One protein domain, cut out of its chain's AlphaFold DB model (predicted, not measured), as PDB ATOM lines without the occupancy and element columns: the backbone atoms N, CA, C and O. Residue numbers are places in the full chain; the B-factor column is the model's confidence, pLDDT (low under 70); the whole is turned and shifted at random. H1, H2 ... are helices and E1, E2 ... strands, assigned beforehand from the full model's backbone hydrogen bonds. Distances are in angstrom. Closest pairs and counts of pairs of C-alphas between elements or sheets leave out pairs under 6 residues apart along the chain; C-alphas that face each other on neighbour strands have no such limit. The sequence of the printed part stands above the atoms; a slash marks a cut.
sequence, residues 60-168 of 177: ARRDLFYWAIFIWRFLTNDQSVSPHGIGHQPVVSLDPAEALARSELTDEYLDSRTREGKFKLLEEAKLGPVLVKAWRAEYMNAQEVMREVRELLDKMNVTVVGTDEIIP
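AT A GLANCE: This is residues 60 to 168 of the 177 residues of an uncharacterized protein of Aspergillus leporis (UniProt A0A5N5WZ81). Three helices, H1, H4 and H5, make a small core in which H4 touches both of the others, while a small strand hairpin, E1 and E2, sits beyond H5 at one end of the longest axis. The short helices H2 and H3, with loops between, make a looser part at the other end, where H3 comes close to H4 and H2 touches no helix. The printed part has 109 residues, with five named helices and then two named strands, in the order H1 H2 H3 H4 H5 E1 E2; the sheet is E1 - E2, antiparallel, and the class is mostly helix. The whole is only just compact, close to loose, with a radius of gyration of the C-alphas of 15.4 A and spans of 48 by 32 by 20 A.

IN THESE COORDINATES: E1 is residues 159 to 161 and E2 residues 165 to 167, each 6.6 A from first to last C-alpha; C-alpha 167 is at (29.914, 35.104, -28.292). H5, residues 142 to 155, is 20.1 A long, and H4, residues 128 to 135, is 10.6 A. H1, the longest helix, is residues 60 to 75 and 22.2 A long, from C-alpha 60 at (4.232, 22.786, -28.288). H3 is residues 107 to 115, 12.1 A, and H2 is residues 96 to 100, 5.7 A, with C-alpha 96 at (-3.460, 53.573, -41.320).

HOW THE PARTS SIT: E1 and E2 form a hairpin, antiparallel at 140 degrees between their directions, with N 161 and O 165 at 2.7 A and N 167 and O 159 at 2.9 A, both within hydrogen-bond range. The closest C-alphas of H5 and E1 are those of Leu 153 and Thr 159, 7.2 A apart. H5 and H4 form a helical hairpin, opposite ways at a shallow tilt of 9 degrees; H5 touches H4 with residues 145 to 149 alone, and the closest C-alphas, of Val 130 and Glu 148, are 6.9 A apart. H4 touches H1, opposite ways at a steep tilt of 39 degrees, with the C-alphas of Phe 65 and Trp 135 closest at 4.9 A. H1 and H5 are close but not clearly touching, closest at the C-alphas of Leu 64 and Ala 142, 7.1 A. H3 and H4 are close but not clearly touching, with the C-alphas of Thr 114 and Trp 135 closest at 7.7 A. H2 and H3 are apart. In H1, H2, H3, H4 and H5 every O i to N i+4 pair is within hydrogen-bond range.

THE WHOLE: The two C-alphas farthest apart, of Ala 101 and Gly 162, are 48.8 A apart. The printed part has no cut. The links H1 to H2, 20 residues, and H3 to H4, 12 residues, are long. The mean pLDDT of the printed part is 76.2, and 28 residues are under 70: 78 to 89, 93 to 105, 107, 124 and 168.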
ATOM      1  N   ALA A  60       2.997  22.253 -27.725       79.31
ATOM      2  CA  ALA A  60       4.232  22.786 -28.288       79.31
ATOM      3  C   ALA A  60       4.031  23.865 -29.369       79.31
ATOM      4  O   ALA A  60       4.711  24.880 -29.327       79.31
ATOM      5  N   ARG A  61       3.111  23.705 -30.329       84.00
ATOM      6  CA  ARG A  61       2.926  24.717 -31.386       84.00
ATOM      7  C   ARG A  61       2.300  25.999 -30.850       84.00
ATOM      8  O   ARG A  61       2.662  27.082 -31.292       84.00
ATOM      9  N   ARG A  62       1.384  25.869 -29.885       80.75
ATOM     10  CA  ARG A  62       0.795  27.010 -29.180       80.75
ATOM     11  C   ARG A  62       1.859  27.741 -28.361       80.75
ATOM     12  O   ARG A  62       1.963  28.959 -28.445       80.75
ATOM     13  N   ASP A  63       2.692  27.000 -27.640       84.44
ATOM     14  CA  ASP A  63       3.799  27.574 -26.871       84.44
ATOM     15  C   ASP A  63       4.791  28.303 -27.798       84.44
ATOM     16  O   ASP A  63       5.238  29.405 -27.487       84.44
ATOM     17  N   LEU A  64       5.075  27.746 -28.981       89.19
ATOM     18  CA  LEU A  64       5.923  28.380 -29.997       89.19
ATOM     19  C   LEU A  64       5.289  29.628 -30.624       89.19
ATOM     20  O   LEU A  64       5.999  30.592 -30.909       89.19
ATOM     21  N   PHE A  65       3.970  29.643 -30.810       85.62
ATOM     22  CA  PHE A  65       3.245  30.828 -31.264       85.62
ATOM     23  C   PHE A  65       3.406  31.987 -30.266       85.62
ATOM     24  O   PHE A  65       3.799  33.090 -30.652       85.62
ATOM     25  N   TYR A  66       3.179  31.727 -28.973       82.88
ATOM     26  CA  TYR A  66       3.338  32.736 -27.920       82.88
ATOM     27  C   TYR A  66       4.793  33.161 -27.727       82.88
ATOM     28  O   TYR A  66       5.065  34.353 -27.577       82.88
ATOM     29  N   TRP A  67       5.737  32.221 -27.806       89.31
ATOM     30  CA  TRP A  67       7.165  32.536 -27.838       89.31
ATOM     31  C   TRP A  67       7.491  33.517 -28.971       89.31
ATOM     32  O   TRP A  67       8.159  34.523 -28.741       89.31
ATOM     33  N   ALA A  68       6.963  33.296 -30.175       88.88
ATOM     34  CA  ALA A  68       7.224  34.180 -31.302       88.88
ATOM     35  C   ALA A  68       6.605  35.578 -31.125       88.88
ATOM     36  O   ALA A  68       7.223  36.572 -31.509       88.88
ATOM     37  N   ILE A  69       5.419  35.684 -30.510       82.75
ATOM     38  CA  ILE A  69       4.849  36.984 -30.108       82.75
ATOM     39  C   ILE A  69       5.785  37.694 -29.131       82.75
ATOM     40  O   ILE A  69       6.095  38.868 -29.325       82.75
ATOM     41  N   PHE A  70       6.247  36.989 -28.100       84.00
ATOM     42  CA  PHE A  70       7.135  37.552 -27.088       84.00
ATOM     43  C   PHE A  70       8.428  38.105 -27.704       84.00
ATOM     44  O   PHE A  70       8.770  39.268 -27.480       84.00
ATOM     45  N   ILE A  71       9.103  37.317 -28.545       86.19
ATOM     46  CA  ILE A  71      10.331  37.749 -29.224       86.19
ATOM     47  C   ILE A  71      10.064  38.928 -30.162       86.19
ATOM     48  O   ILE A  71      10.841  39.880 -30.189       86.19
ATOM     49  N   TRP A  72       8.961  38.916 -30.910       84.06
ATOM     50  CA  TRP A  72       8.608  40.039 -31.776       84.06
ATOM     51  C   TRP A  72       8.430  41.339 -30.991       84.06
ATOM     52  O   TRP A  72       9.027  42.340 -31.371       84.06
ATOM     53  N   ARG A  73       7.712  41.309 -29.860       79.06
ATOM     54  CA  ARG A  73       7.536  42.484 -28.986       79.06
ATOM     55  C   ARG A  73       8.875  43.040 -28.501       79.06
ATOM     56  O   ARG A  73       9.052  44.258 -28.454       79.06
ATOM     57  N   PHE A  74       9.820  42.155 -28.181       79.06
ATOM     58  CA  PHE A  74      11.183  42.539 -27.819       79.06
ATOM     59  C   PHE A  74      11.906  43.226 -28.991       79.06
ATOM     60  O   PHE A  74      12.442  44.320 -28.836       79.06
ATOM     61  N   LEU A  75      11.853  42.636 -30.188       77.62
ATOM     62  CA  LEU A  75      12.513  43.164 -31.390       77.62
ATOM     63  C   LEU A  75      11.900  44.468 -31.922       77.62
ATOM     64  O   LEU A  75      12.586  45.227 -32.607       77.62
ATOM     65  N   THR A  76      10.620  44.729 -31.650       73.62
ATOM     66  CA  THR A  76       9.922  45.946 -32.094       73.62
ATOM     67  C   THR A  76       9.861  47.037 -31.034       73.62
ATOM     68  O   THR A  76       9.163  48.030 -31.236       73.62
ATOM     69  N   ASN A  77      10.586  46.874 -29.923       70.38
ATOM     70  CA  ASN A  77      10.645  47.856 -28.843       70.38
ATOM     71  C   ASN A  77       9.248  48.196 -28.271       70.38
ATOM     72  O   ASN A  77       8.979  49.330 -27.873       70.38
ATOM     73  N   ASP A  78       8.348  47.203 -28.234       62.53
ATOM     74  CA  ASP A  78       6.964  47.352 -27.745       62.53
ATOM     75  C   ASP A  78       6.912  47.698 -26.245       62.53
ATOM     76  O   ASP A  78       5.911  48.201 -25.751       62.53
ATOM     77  N   GLN A  79       8.017  47.474 -25.526       55.28
ATOM     78  CA  GLN A  79       8.187  47.769 -24.098       55.28
ATOM     79  C   GLN A  79       8.947  49.084 -23.829       55.28
ATOM     80  O   GLN A  79       9.367  49.337 -22.700       55.28
ATOM     81  N   SER A  80       9.184  49.917 -24.848       56.06
ATOM     82  CA  SER A  80       9.922  51.174 -24.673       56.06
ATOM     83  C   SER A  80       9.074  52.270 -24.024       56.06
ATOM     84  O   SER A  80       7.847  52.229 -24.050       56.06
ATOM     85  N   VAL A  81       9.736  53.307 -23.497       54.72
ATOM     86  CA  VAL A  81       9.099  54.506 -22.911       54.72
ATOM     87  C   VAL A  81       8.235  55.271 -23.932       54.72
ATOM     88  O   VAL A  81       7.375  56.065 -23.558       54.72
ATOM     89  N   SER A  82       8.447  55.027 -25.229       52.06
ATOM     90  CA  SER A  82       7.613  55.514 -26.328       52.06
ATOM     91  C   SER A  82       7.295  54.340 -27.260       52.06
ATOM     92  O   SER A  82       7.943  54.171 -28.298       52.06
ATOM     93  N   PRO A  83       6.349  53.465 -26.879       56.62
ATOM     94  CA  PRO A  83       5.981  52.342 -27.723       56.62
ATOM     95  C   PRO A  83       5.388  52.889 -29.023       56.62
ATOM     96  O   PRO A  83       4.629  53.864 -29.017       56.62
ATOM     97  N   HIS A  84       5.743  52.281 -30.156       52.41
ATOM     98  CA  HIS A  84       5.131  52.622 -31.435       52.41
ATOM     99  C   HIS A  84       3.657  52.211 -31.384       52.41
ATOM    100  O   HIS A  84       3.311  51.041 -31.516       52.41
ATOM    101  N   GLY A  85       2.800  53.190 -31.090       48.88
ATOM    102  CA  GLY A  85       1.377  52.989 -30.882       48.88
ATOM    103  C   GLY A  85       0.690  52.283 -32.052       48.88
ATOM    104  O   GLY A  85       1.006  52.507 -33.217       48.88
ATOM    105  N   ILE A  86      -0.324  51.502 -31.672       47.38
ATOM    106  CA  ILE A  86      -1.273  50.741 -32.493       47.38
ATOM    107  C   ILE A  86      -0.705  49.417 -33.029       47.38
ATOM    108  O   ILE A  86      -0.240  49.269 -34.159       47.38
ATOM    109  N   GLY A  87      -0.846  48.401 -32.178       55.44
ATOM    110  CA  GLY A  87      -0.879  47.002 -32.577       55.44
ATOM    111  C   GLY A  87       0.159  46.156 -31.864       55.44
ATOM    112  O   GLY A  87       1.126  45.742 -32.499       55.44
ATOM    113  N   HIS A  88      -0.111  45.821 -30.599       63.00
ATOM    114  CA  HIS A  88       0.651  44.874 -29.765       63.00
ATOM    115  C   HIS A  88       0.667  43.432 -30.298       63.00
ATOM    116  O   HIS A  88       1.155  42.522 -29.632       63.00
ATOM    117  N   GLN A  89       0.110  43.204 -31.488       69.00
ATOM    118  CA  GLN A  89       0.001  41.893 -32.093       69.00
ATOM    119  C   GLN A  89       0.628  41.860 -33.489       69.00
ATOM    120  O   GLN A  89       0.499  42.821 -34.264       69.00
ATOM    121  N   PRO A  90       1.249  40.724 -33.852       72.75
ATOM    122  CA  PRO A  90       1.934  40.558 -35.127       72.75
ATOM    123  C   PRO A  90       0.985  40.575 -36.325       72.75
ATOM    124  O   PRO A  90       1.446  40.703 -37.448       72.75
ATOM    125  N   VAL A  91      -0.329  40.464 -36.127       73.94
ATOM    126  CA  VAL A  91      -1.323  40.445 -37.211       73.94
ATOM    127  C   VAL A  91      -2.023  41.781 -37.436       73.94
ATOM    128  O   VAL A  91      -2.763  41.916 -38.409       73.94
ATOM    129  N   VAL A  92      -1.782  42.787 -36.595       72.25
ATOM    130  CA  VAL A  92      -2.380  44.120 -36.770       72.25
ATOM    131  C   VAL A  92      -1.726  44.813 -37.964       72.25
ATOM    132  O   VAL A  92      -0.504  44.815 -38.093       72.25
ATOM    133  N   SER A  93      -2.522  45.381 -38.867       65.44
ATOM    134  CA  SER A  93      -1.975  46.115 -40.009       65.44
ATOM    135  C   SER A  93      -1.326  47.419 -39.551       65.44
ATOM    136  O   SER A  93      -1.842  48.083 -38.655       65.44
ATOM    137  N   LEU A  94      -0.197  47.777 -40.166       61.91
ATOM    138  CA  LEU A  94       0.421  49.097 -39.998       61.91
ATOM    139  C   LEU A  94      -0.139  50.121 -40.991       61.91
ATOM    140  O   LEU A  94       0.172  51.301 -40.859       61.91
ATOM    141  N   ASP A  95      -0.931  49.685 -41.981       64.69
ATOM    142  CA  ASP A  95      -1.599  50.596 -42.905       64.69
ATOM    143  C   ASP A  95      -2.657  51.401 -42.132       64.69
ATOM    144  O   ASP A  95      -3.636  50.816 -41.651       64.69
ATOM    145  N   PRO A  96      -2.496  52.732 -42.010       57.81
ATOM    146  CA  PRO A  96      -3.460  53.573 -41.320       57.81
ATOM    147  C   PRO A  96      -4.861  53.480 -41.929       57.81
ATOM    148  O   PRO A  96      -5.830  53.639 -41.200       57.81
ATOM    149  N   ALA A  97      -5.004  53.193 -43.226       63.19
ATOM    150  CA  ALA A  97      -6.309  53.027 -43.861       63.19
ATOM    151  C   ALA A  97      -7.014  51.733 -43.417       63.19
ATOM    152  O   ALA A  97      -8.228  51.740 -43.216       63.19
ATOM    153  N   GLU A  98      -6.269  50.642 -43.203       63.50
ATOM    154  CA  GLU A  98      -6.811  49.388 -42.656       63.50
ATOM    155  C   GLU A  98      -7.038  49.474 -41.140       63.50
ATOM    156  O   GLU A  98      -8.031  48.947 -40.638       63.50
ATOM    157  N   ALA A  99      -6.151  50.160 -40.414       56.03
ATOM    158  CA  ALA A  99      -6.248  50.352 -38.968       56.03
ATOM    159  C   ALA A  99      -7.379  51.318 -38.569       56.03
ATOM    160  O   ALA A  99      -8.037  51.109 -37.555       56.03
ATOM    161  N   LEU A 100      -7.642  52.355 -39.377       50.28
ATOM    162  CA  LEU A 100      -8.713  53.334 -39.147       50.28
ATOM    163  C   LEU A 100     -10.095  52.793 -39.549       50.28
ATOM    164  O   LEU A 100     -11.109  53.230 -39.008       50.28
ATOM    165  N   ALA A 101     -10.152  51.832 -40.480       54.31
ATOM    166  CA  ALA A 101     -11.405  51.258 -40.971       54.31
ATOM    167  C   ALA A 101     -12.118  50.340 -39.963       54.31
ATOM    168  O   ALA A 101     -13.280  49.993 -40.182       54.31
ATOM    169  N   ARG A 102     -11.464  49.929 -38.869       54.62
ATOM    170  CA  ARG A 102     -12.081  49.086 -37.835       54.62
ATOM    171  C   ARG A 102     -11.717  49.619 -36.457       54.62
ATOM    172  O   ARG A 102     -10.638  49.356 -35.946       54.62
ATOM    173  N   SER A 103     -12.645  50.367 -35.864       47.78
ATOM    174  CA  SER A 103     -12.528  50.975 -34.532       47.78
ATOM    175  C   SER A 103     -12.339  49.971 -33.392       47.78
ATOM    176  O   SER A 103     -12.088  50.384 -32.267       47.78
ATOM    177  N   GLU A 104     -12.433  48.669 -33.656       53.84
ATOM    178  CA  GLU A 104     -12.227  47.621 -32.667       53.84
ATOM    179  C   GLU A 104     -11.413  46.509 -33.335       53.84
ATOM    180  O   GLU A 104     -11.850  45.886 -34.304       53.84
ATOM    181  N   LEU A 105     -10.189  46.296 -32.851       64.62
ATOM    182  CA  LEU A 105      -9.405  45.098 -33.137       64.62
ATOM    183  C   LEU A 105     -10.117  43.908 -32.474       64.62
ATOM    184  O   LEU A 105      -9.717  43.479 -31.399       64.62
ATOM    185  N   THR A 106     -11.222  43.448 -33.062       70.62
ATOM    186  CA  THR A 106     -11.994  42.319 -32.536       70.62
ATOM    187  C   THR A 106     -11.202  41.022 -32.668       70.62
ATOM    188  O   THR A 106     -10.408  40.867 -33.602       70.62
ATOM    189  N   ASP A 107     -11.452  40.063 -31.778       68.75
ATOM    190  CA  ASP A 107     -10.799  38.749 -31.824       68.75
ATOM    191  C   ASP A 107     -11.024  38.059 -33.180       68.75
ATOM    192  O   ASP A 107     -10.082  37.574 -33.800       68.75
ATOM    193  N   GLU A 108     -12.232  38.169 -33.744       71.50
ATOM    194  CA  GLU A 108     -12.565  37.655 -35.082       71.50
ATOM    195  C   GLU A 108     -11.678  38.238 -36.197       71.50
ATOM    196  O   GLU A 108     -11.312  37.545 -37.154       71.50
ATOM    197  N   TYR A 109     -11.326  39.526 -36.106       74.56
ATOM    198  CA  TYR A 109     -10.436  40.159 -37.075       74.56
ATOM    199  C   TYR A 109      -9.021  39.585 -36.972       74.56
ATOM    200  O   TYR A 109      -8.427  39.227 -37.998       74.56
ATOM    201  N   LEU A 110      -8.508  39.472 -35.749       73.88
ATOM    202  CA  LEU A 110      -7.172  38.962 -35.451       73.88
ATOM    203  C   LEU A 110      -7.049  37.485 -35.857       73.88
ATOM    204  O   LEU A 110      -6.072  37.105 -36.510       73.88
ATOM    205  N   ASP A 111      -8.086  36.690 -35.610       73.31
ATOM    206  CA  ASP A 111      -8.182  35.295 -36.041       73.31
ATOM    207  C   ASP A 111      -8.199  35.163 -37.561       73.31
ATOM    208  O   ASP A 111      -7.477  34.337 -38.129       73.31
ATOM    209  N   SER A 112      -8.985  35.998 -38.253       77.19
ATOM    210  CA  SER A 112      -9.040  35.967 -39.719       77.19
ATOM    211  C   SER A 112      -7.675  36.277 -40.336       77.19
ATOM    212  O   SER A 112      -7.216  35.554 -41.218       77.19
ATOM    213  N   ARG A 113      -6.969  37.287 -39.813       79.31
ATOM    214  CA  ARG A 113      -5.632  37.679 -40.272       79.31
ATOM    215  C   ARG A 113      -4.603  36.587 -39.999       79.31
ATOM    216  O   ARG A 113      -3.771  36.318 -40.865       79.31
ATOM    217  N   THR A 114      -4.678  35.945 -38.833       77.38
ATOM    218  CA  THR A 114      -3.825  34.803 -38.475       77.38
ATOM    219  C   THR A 114      -4.043  33.646 -39.450       77.38
ATOM    220  O   THR A 114      -3.080  33.122 -40.008       77.38
ATOM    221  N   ARG A 115      -5.306  33.306 -39.744       75.94
ATOM    222  CA  ARG A 115      -5.676  32.251 -40.703       75.94
ATOM    223  C   ARG A 115      -5.238  32.570 -42.132       75.94
ATOM    224  O   ARG A 115      -4.814  31.681 -42.861       75.94
ATOM    225  N   GLU A 116      -5.318  33.836 -42.525       79.62
ATOM    226  CA  GLU A 116      -4.853  34.331 -43.826       79.62
ATOM    227  C   GLU A 116      -3.323  34.487 -43.897       79.62
ATOM    228  O   GLU A 116      -2.785  34.833 -44.949       79.62
ATOM    229  N   GLY A 117      -2.604  34.248 -42.796       77.19
ATOM    230  CA  GLY A 117      -1.151  34.366 -42.733       77.19
ATOM    231  C   GLY A 117      -0.634  35.798 -42.894       77.19
ATOM    232  O   GLY A 117       0.512  35.990 -43.316       77.19
ATOM    233  N   LYS A 118      -1.468  36.799 -42.583       81.88
ATOM    234  CA  LYS A 118      -1.182  38.233 -42.735       81.88
ATOM    235  C   LYS A 118      -0.430  38.784 -41.522       81.88
ATOM    236  O   LYS A 118      -0.951  39.591 -40.749       81.88
ATOM    237  N   PHE A 119       0.812  38.340 -41.369       80.81
ATOM    238  CA  PHE A 119       1.717  38.803 -40.320       80.81
ATOM    239  C   PHE A 119       2.495  40.054 -40.740       80.81
ATOM    240  O   PHE A 119       2.799  40.251 -41.918       80.81
ATOM    241  N   LYS A 120       2.849  40.888 -39.759       78.00
ATOM    242  CA  LYS A 120       3.795  41.992 -39.900       78.00
ATOM    243  C   LYS A 120       5.140  41.416 -40.332       78.00
ATOM    244  O   LYS A 120       5.677  40.513 -39.692       78.00
ATOM    245  N   LEU A 121       5.677  41.957 -41.418       72.75
ATOM    246  CA  LEU A 121       7.001  41.594 -41.896       72.75
ATOM    247  C   LEU A 121       8.054  42.248 -41.000       72.75
ATOM    248  O   LEU A 121       7.972  43.437 -40.692       72.75
ATOM    249  N   LEU A 122       9.033  41.454 -40.581       75.06
ATOM    250  CA  LEU A 122      10.266  41.935 -39.969       75.06
ATOM    251  C   LEU A 122      11.372  41.963 -41.027       75.06
ATOM    252  O   LEU A 122      11.305  41.235 -42.017       75.06
ATOM    253  N   GLU A 123      12.398  42.777 -40.794       74.50
ATOM    254  CA  GLU A 123      13.622  42.765 -41.601       74.50
ATOM    255  C   GLU A 123      14.236  41.357 -41.643       74.50
ATOM    256  O   GLU A 123      14.276  40.665 -40.626       74.50
ATOM    257  N   GLU A 124      14.752  40.948 -42.804       68.00
ATOM    258  CA  GLU A 124      15.356  39.619 -42.996       68.00
ATOM    259  C   GLU A 124      16.601  39.392 -42.126       68.00
ATOM    260  O   GLU A 124      16.895  38.256 -41.768       68.00
ATOM    261  N   ALA A 125      17.298  40.468 -41.745       71.00
ATOM    262  CA  ALA A 125      18.409  40.427 -40.795       71.00
ATOM    263  C   ALA A 125      17.962  40.163 -39.341       71.00
ATOM    264  O   ALA A 125      18.792  39.963 -38.463       71.00
ATOM    265  N   LYS A 126      16.657  40.186 -39.052       80.44
ATOM    266  CA  LYS A 126      16.085  39.795 -37.757       80.44
ATOM    267  C   LYS A 126      15.567  38.359 -37.855       80.44
ATOM    268  O   LYS A 126      15.527  37.762 -38.925       80.44
ATOM    269  N   LEU A 127      15.042  37.818 -36.757       84.00
ATOM    270  CA  LEU A 127      14.391  36.496 -36.716       84.00
ATOM    271  C   LEU A 127      13.116  36.371 -37.587       84.00
ATOM    272  O   LEU A 127      12.375  35.402 -37.442       84.00
ATOM    273  N   GLY A 128      12.839  37.322 -38.484       86.75
ATOM    274  CA  GLY A 128      11.601  37.451 -39.251       86.75
ATOM    275  C   GLY A 128      11.064  36.139 -39.826       86.75
ATOM    276  O   GLY A 128       9.941  35.772 -39.479       86.75
ATOM    277  N   PRO A 129      11.842  35.387 -40.628       89.12
ATOM    278  CA  PRO A 129      11.374  34.125 -41.203       89.12
ATOM    279  C   PRO A 129      10.999  33.070 -40.151       89.12
ATOM    280  O   PRO A 129       9.978  32.396 -40.290       89.12
ATOM    281  N   VAL A 130      11.786  32.968 -39.074       92.75
ATOM    282  CA  VAL A 130      11.560  32.019 -37.971       92.75
ATOM    283  C   VAL A 130      10.273  32.369 -37.220       92.75
ATOM    284  O   VAL A 130       9.445  31.502 -36.950       92.75
ATOM    285  N   LEU A 131      10.058  33.653 -36.925       90.56
ATOM    286  CA  LEU A 131       8.869  34.114 -36.205       90.56
ATOM    287  C   LEU A 131       7.595  33.942 -37.038       90.56
ATOM    288  O   LEU A 131       6.593  33.450 -36.523       90.56
ATOM    289  N   VAL A 132       7.647  34.246 -38.339       88.81
ATOM    290  CA  VAL A 132       6.514  34.029 -39.255       88.81
ATOM    291  C   VAL A 132       6.133  32.552 -39.320       88.81
ATOM    292  O   VAL A 132       4.948  32.219 -39.262       88.81
ATOM    293  N   LYS A 133       7.120  31.656 -39.390       90.25
ATOM    294  CA  LYS A 133       6.887  30.211 -39.396       90.25
ATOM    295  C   LYS A 133       6.269  29.717 -38.081       90.25
ATOM    296  O   LYS A 133       5.347  28.897 -38.093       90.25
ATOM    297  N   ALA A 134       6.709  30.261 -36.948       90.12
ATOM    298  CA  ALA A 134       6.125  29.967 -35.642       90.12
ATOM    299  C   ALA A 134       4.678  30.462 -35.517       90.12
ATOM    300  O   ALA A 134       3.823  29.714 -35.044       90.12
ATOM    301  N   TRP A 135       4.361  31.658 -36.022       87.81
ATOM    302  CA  TRP A 135       2.984  32.158 -36.016       87.81
ATOM    303  C   TRP A 135       2.026  31.361 -36.903       87.81
ATOM    304  O   TRP A 135       0.828  31.315 -36.641       87.81
ATOM    305  N   ARG A 136       2.545  30.684 -37.929       84.88
ATOM    306  CA  ARG A 136       1.768  29.765 -38.774       84.88
ATOM    307  C   ARG A 136       1.602  28.369 -38.172       84.88
ATOM    308  O   ARG A 136       1.033  27.495 -38.821       84.88
ATOM    309  N   ALA A 137       2.097  28.144 -36.951       85.25
ATOM    310  CA  ALA A 137       2.101  26.839 -36.291       85.25
ATOM    311  C   ALA A 137       2.733  25.730 -37.163       85.25
ATOM    312  O   ALA A 137       2.291  24.574 -37.145       85.25
ATOM    313  N   GLU A 138       3.764  26.084 -37.941       88.31
ATOM    314  CA  GLU A 138       4.448  25.169 -38.863       88.31
ATOM    315  C   GLU A 138       5.528  24.322 -38.175       88.31
ATOM    316  O   GLU A 138       5.913  23.278 -38.697       88.31
ATOM    317  N   TYR A 139       6.003  24.735 -37.000       88.06
ATOM    318  CA  TYR A 139       6.941  23.943 -36.209       88.06
ATOM    319  C   TYR A 139       6.227  22.858 -35.416       88.06
ATOM    320  O   TYR A 139       5.171  23.087 -34.823       88.06
ATOM    321  N   MET A 140       6.831  21.674 -35.364       86.25
ATOM    322  CA  MET A 140       6.305  20.560 -34.575       86.25
ATOM    323  C   MET A 140       6.773  20.614 -33.119       86.25
ATOM    324  O   MET A 140       6.082  20.117 -32.230       86.25
ATOM    325  N   ASN A 141       7.963  21.166 -32.882       86.56
ATOM    326  CA  ASN A 141       8.640  21.159 -31.590       86.56
ATOM    327  C   ASN A 141       9.698  22.273 -31.503       86.56
ATOM    328  O   ASN A 141      10.075  22.879 -32.506       86.56
ATOM    329  N   ALA A 142      10.187  22.531 -30.289       86.69
ATOM    330  CA  ALA A 142      11.168  23.582 -30.030       86.69
ATOM    331  C   ALA A 142      12.538  23.310 -30.675       86.69
ATOM    332  O   ALA A 142      13.253  24.249 -31.015       86.69
ATOM    333  N   GLN A 143      12.910  22.045 -30.888       88.44
ATOM    334  CA  GLN A 143      14.196  21.682 -31.481       88.44
ATOM    335  C   GLN A 143      14.308  22.150 -32.938       88.44
ATOM    336  O   GLN A 143      15.388  22.552 -33.367       88.44
ATOM    337  N   GLU A 144      13.208  22.127 -33.693       91.06
ATOM    338  CA  GLU A 144      13.171  22.663 -35.058       91.06
ATOM    339  C   GLU A 144      13.420  24.170 -35.086       91.06
ATOM    340  O   GLU A 144      14.232  24.633 -35.886       91.06
ATOM    341  N   VAL A 145      12.782  24.910 -34.176       92.00
ATOM    342  CA  VAL A 145      12.971  26.358 -34.034       92.00
ATOM    343  C   VAL A 145      14.410  26.672 -33.662       92.00
ATOM    344  O   VAL A 145      15.061  27.460 -34.337       92.00
ATOM    345  N   MET A 146      14.941  26.009 -32.631       89.94
ATOM    346  CA  MET A 146      16.313  26.230 -32.169       89.94
ATOM    347  C   MET A 146      17.345  25.962 -33.264       89.94
ATOM    348  O   MET A 146      18.335  26.683 -33.365       89.94
ATOM    349  N   ARG A 147      17.121  24.946 -34.105       91.38
ATOM    350  CA  ARG A 147      17.986  24.673 -35.255       91.38
ATOM    351  C   ARG A 147      17.960  25.826 -36.258       91.38
ATOM    352  O   ARG A 147      19.022  26.310 -36.629       91.38
ATOM    353  N   GLU A 148      16.780  26.292 -36.658       93.06
ATOM    354  CA  GLU A 148      16.662  27.381 -37.638       93.06
ATOM    355  C   GLU A 148      17.165  28.726 -37.098       93.06
ATOM    356  O   GLU A 148      17.782  29.491 -37.837       93.06
ATOM    357  N   VAL A 149      16.982  28.998 -35.801       90.88
ATOM    358  CA  VAL A 149      17.586  30.161 -35.132       90.88
ATOM    359  C   VAL A 149      19.108  30.106 -35.246       90.88
ATOM    360  O   VAL A 149      19.723  31.100 -35.621       90.88
ATOM    361  N   ARG A 150      19.727  28.951 -34.977       89.25
ATOM    362  CA  ARG A 150      21.185  28.792 -35.102       89.25
ATOM    363  C   ARG A 150      21.668  28.958 -36.536       89.25
ATOM    364  O   ARG A 150      22.662  29.634 -36.752       89.25
ATOM    365  N   GLU A 151      20.959  28.387 -37.506       90.00
ATOM    366  CA  GLU A 151      21.275  28.570 -38.929       90.00
ATOM    367  C   GLU A 151      21.188  30.044 -39.351       90.00
ATOM    368  O   GLU A 151      21.967  30.495 -40.189       90.00
ATOM    369  N   LEU A 152      20.252  30.812 -38.783       88.94
ATOM    370  CA  LEU A 152      20.171  32.250 -39.023       88.94
ATOM    371  C   LEU A 152      21.337  33.000 -38.366       88.94
ATOM    372  O   LEU A 152      21.936  33.856 -39.009       88.94
ATOM    373  N   LEU A 153      21.666  32.679 -37.113       87.19
ATOM    374  CA  LEU A 153      22.791  33.284 -36.392       87.19
ATOM    375  C   LEU A 153      24.118  33.040 -37.121       87.19
ATOM    376  O   LEU A 153      24.876  33.983 -37.329       87.19
ATOM    377  N   ASP A 154      24.339  31.821 -37.612       86.75
ATOM    378  CA  ASP A 154      25.507  31.463 -38.423       86.75
ATOM    379  C   ASP A 154      25.595  32.304 -39.709       86.75
ATOM    380  O   ASP A 154      26.637  32.885 -40.007       86.75
ATOM    381  N   LYS A 155      24.474  32.494 -40.424       87.31
ATOM    382  CA  LYS A 155      24.411  33.389 -41.600       87.31
ATOM    383  C   LYS A 155      24.730  34.847 -41.274       87.31
ATOM    384  O   LYS A 155      25.169  35.581 -42.158       87.31
ATOM    385  N   MET A 156      24.488  35.270 -40.038       84.00
ATOM    386  CA  MET A 156      24.816  36.607 -39.541       84.00
ATOM    387  C   MET A 156      26.237  36.690 -38.961       84.00
ATOM    388  O   MET A 156      26.587  37.721 -38.398       84.00
ATOM    389  N   ASN A 157      27.055  35.638 -39.104       84.94
ATOM    390  CA  ASN A 157      28.386  35.492 -38.502       84.94
ATOM    391  C   ASN A 157      28.392  35.564 -36.963       84.94
ATOM    392  O   ASN A 157      29.406  35.889 -36.348       84.94
ATOM    393  N   VAL A 158      27.270  35.225 -36.323       83.94
ATOM    394  CA  VAL A 158      27.149  35.179 -34.865       83.94
ATOM    395  C   VAL A 158      27.519  33.783 -34.373       83.94
ATOM    396  O   VAL A 158      26.860  32.795 -34.700       83.94
ATOM    397  N   THR A 159      28.570  33.694 -33.554       83.44
ATOM    398  CA  THR A 159      29.043  32.411 -33.020       83.44
ATOM    399  C   THR A 159      28.210  31.985 -31.816       83.44
ATOM    400  O   THR A 159      28.131  32.708 -30.824       83.44
ATOM    401  N   VAL A 160      27.642  30.779 -31.887       81.56
ATOM    402  CA  VAL A 160      26.927  30.140 -30.775       81.56
ATOM    403  C   VAL A 160      27.794  29.032 -30.173       81.56
ATOM    404  O   VAL A 160      28.210  28.113 -30.881       81.56
ATOM    405  N   VAL A 161      28.057  29.099 -28.869       81.00
ATOM    406  CA  VAL A 161      28.765  28.080 -28.087       81.00
ATOM    407  C   VAL A 161      27.780  27.272 -27.254       81.00
ATOM    408  O   VAL A 161      26.816  27.785 -26.691       81.00
ATOM    409  N   GLY A 162      28.014  25.963 -27.182       79.56
ATOM    410  CA  GLY A 162      27.155  25.068 -26.417       79.56
ATOM    411  C   GLY A 162      25.729  25.039 -26.968       79.56
ATOM    412  O   GLY A 162      25.511  24.726 -28.143       79.56
ATOM    413  N   THR A 163      24.750  25.296 -26.100       72.50
ATOM    414  CA  THR A 163      23.328  25.187 -26.459       72.50
ATOM    415  C   THR A 163      22.709  26.540 -26.817       72.50
ATOM    416  O   THR A 163      21.838  26.595 -27.689       72.50
ATOM    417  N   ASP A 164      23.161  27.608 -26.175       71.06
ATOM    418  CA  ASP A 164      22.460  28.890 -26.105       71.06
ATOM    419  C   ASP A 164      23.387  30.101 -25.906       71.06
ATOM    420  O   ASP A 164      22.921  31.234 -25.997       71.06
ATOM    421  N   GLU A 165      24.690  29.900 -25.692       78.19
ATOM    422  CA  GLU A 165      25.616  31.008 -25.453       78.19
ATOM    423  C   GLU A 165      26.009  31.672 -26.773       78.19
ATOM    424  O   GLU A 165      26.465  31.010 -27.701       78.19
ATOM    425  N   ILE A 166      25.867  32.993 -26.864       79.00
ATOM    426  CA  ILE A 166      26.320  33.781 -28.015       79.00
ATOM    427  C   ILE A 166      27.619  34.488 -27.638       79.00
ATOM    428  O   ILE A 166      27.650  35.189 -26.627       79.00
ATOM    429  N   ILE A 167      28.666  34.348 -28.456       73.69
ATOM    430  CA  ILE A 167      29.914  35.104 -28.292       73.69
ATOM    431  C   ILE A 167      29.791  36.444 -29.037       73.69
ATOM    432  O   ILE A 167      29.613  36.432 -30.259       73.69
ATOM    433  N   PRO A 168      29.920  37.591 -28.348       68.25
ATOM    434  CA  PRO A 168      30.044  38.896 -28.991       68.25
ATOM    435  C   PRO A 168      31.308  38.977 -29.860       68.25
ATOM    436  O   PRO A 168      32.366  38.487 -29.466       68.25
TER     437      PRO A 168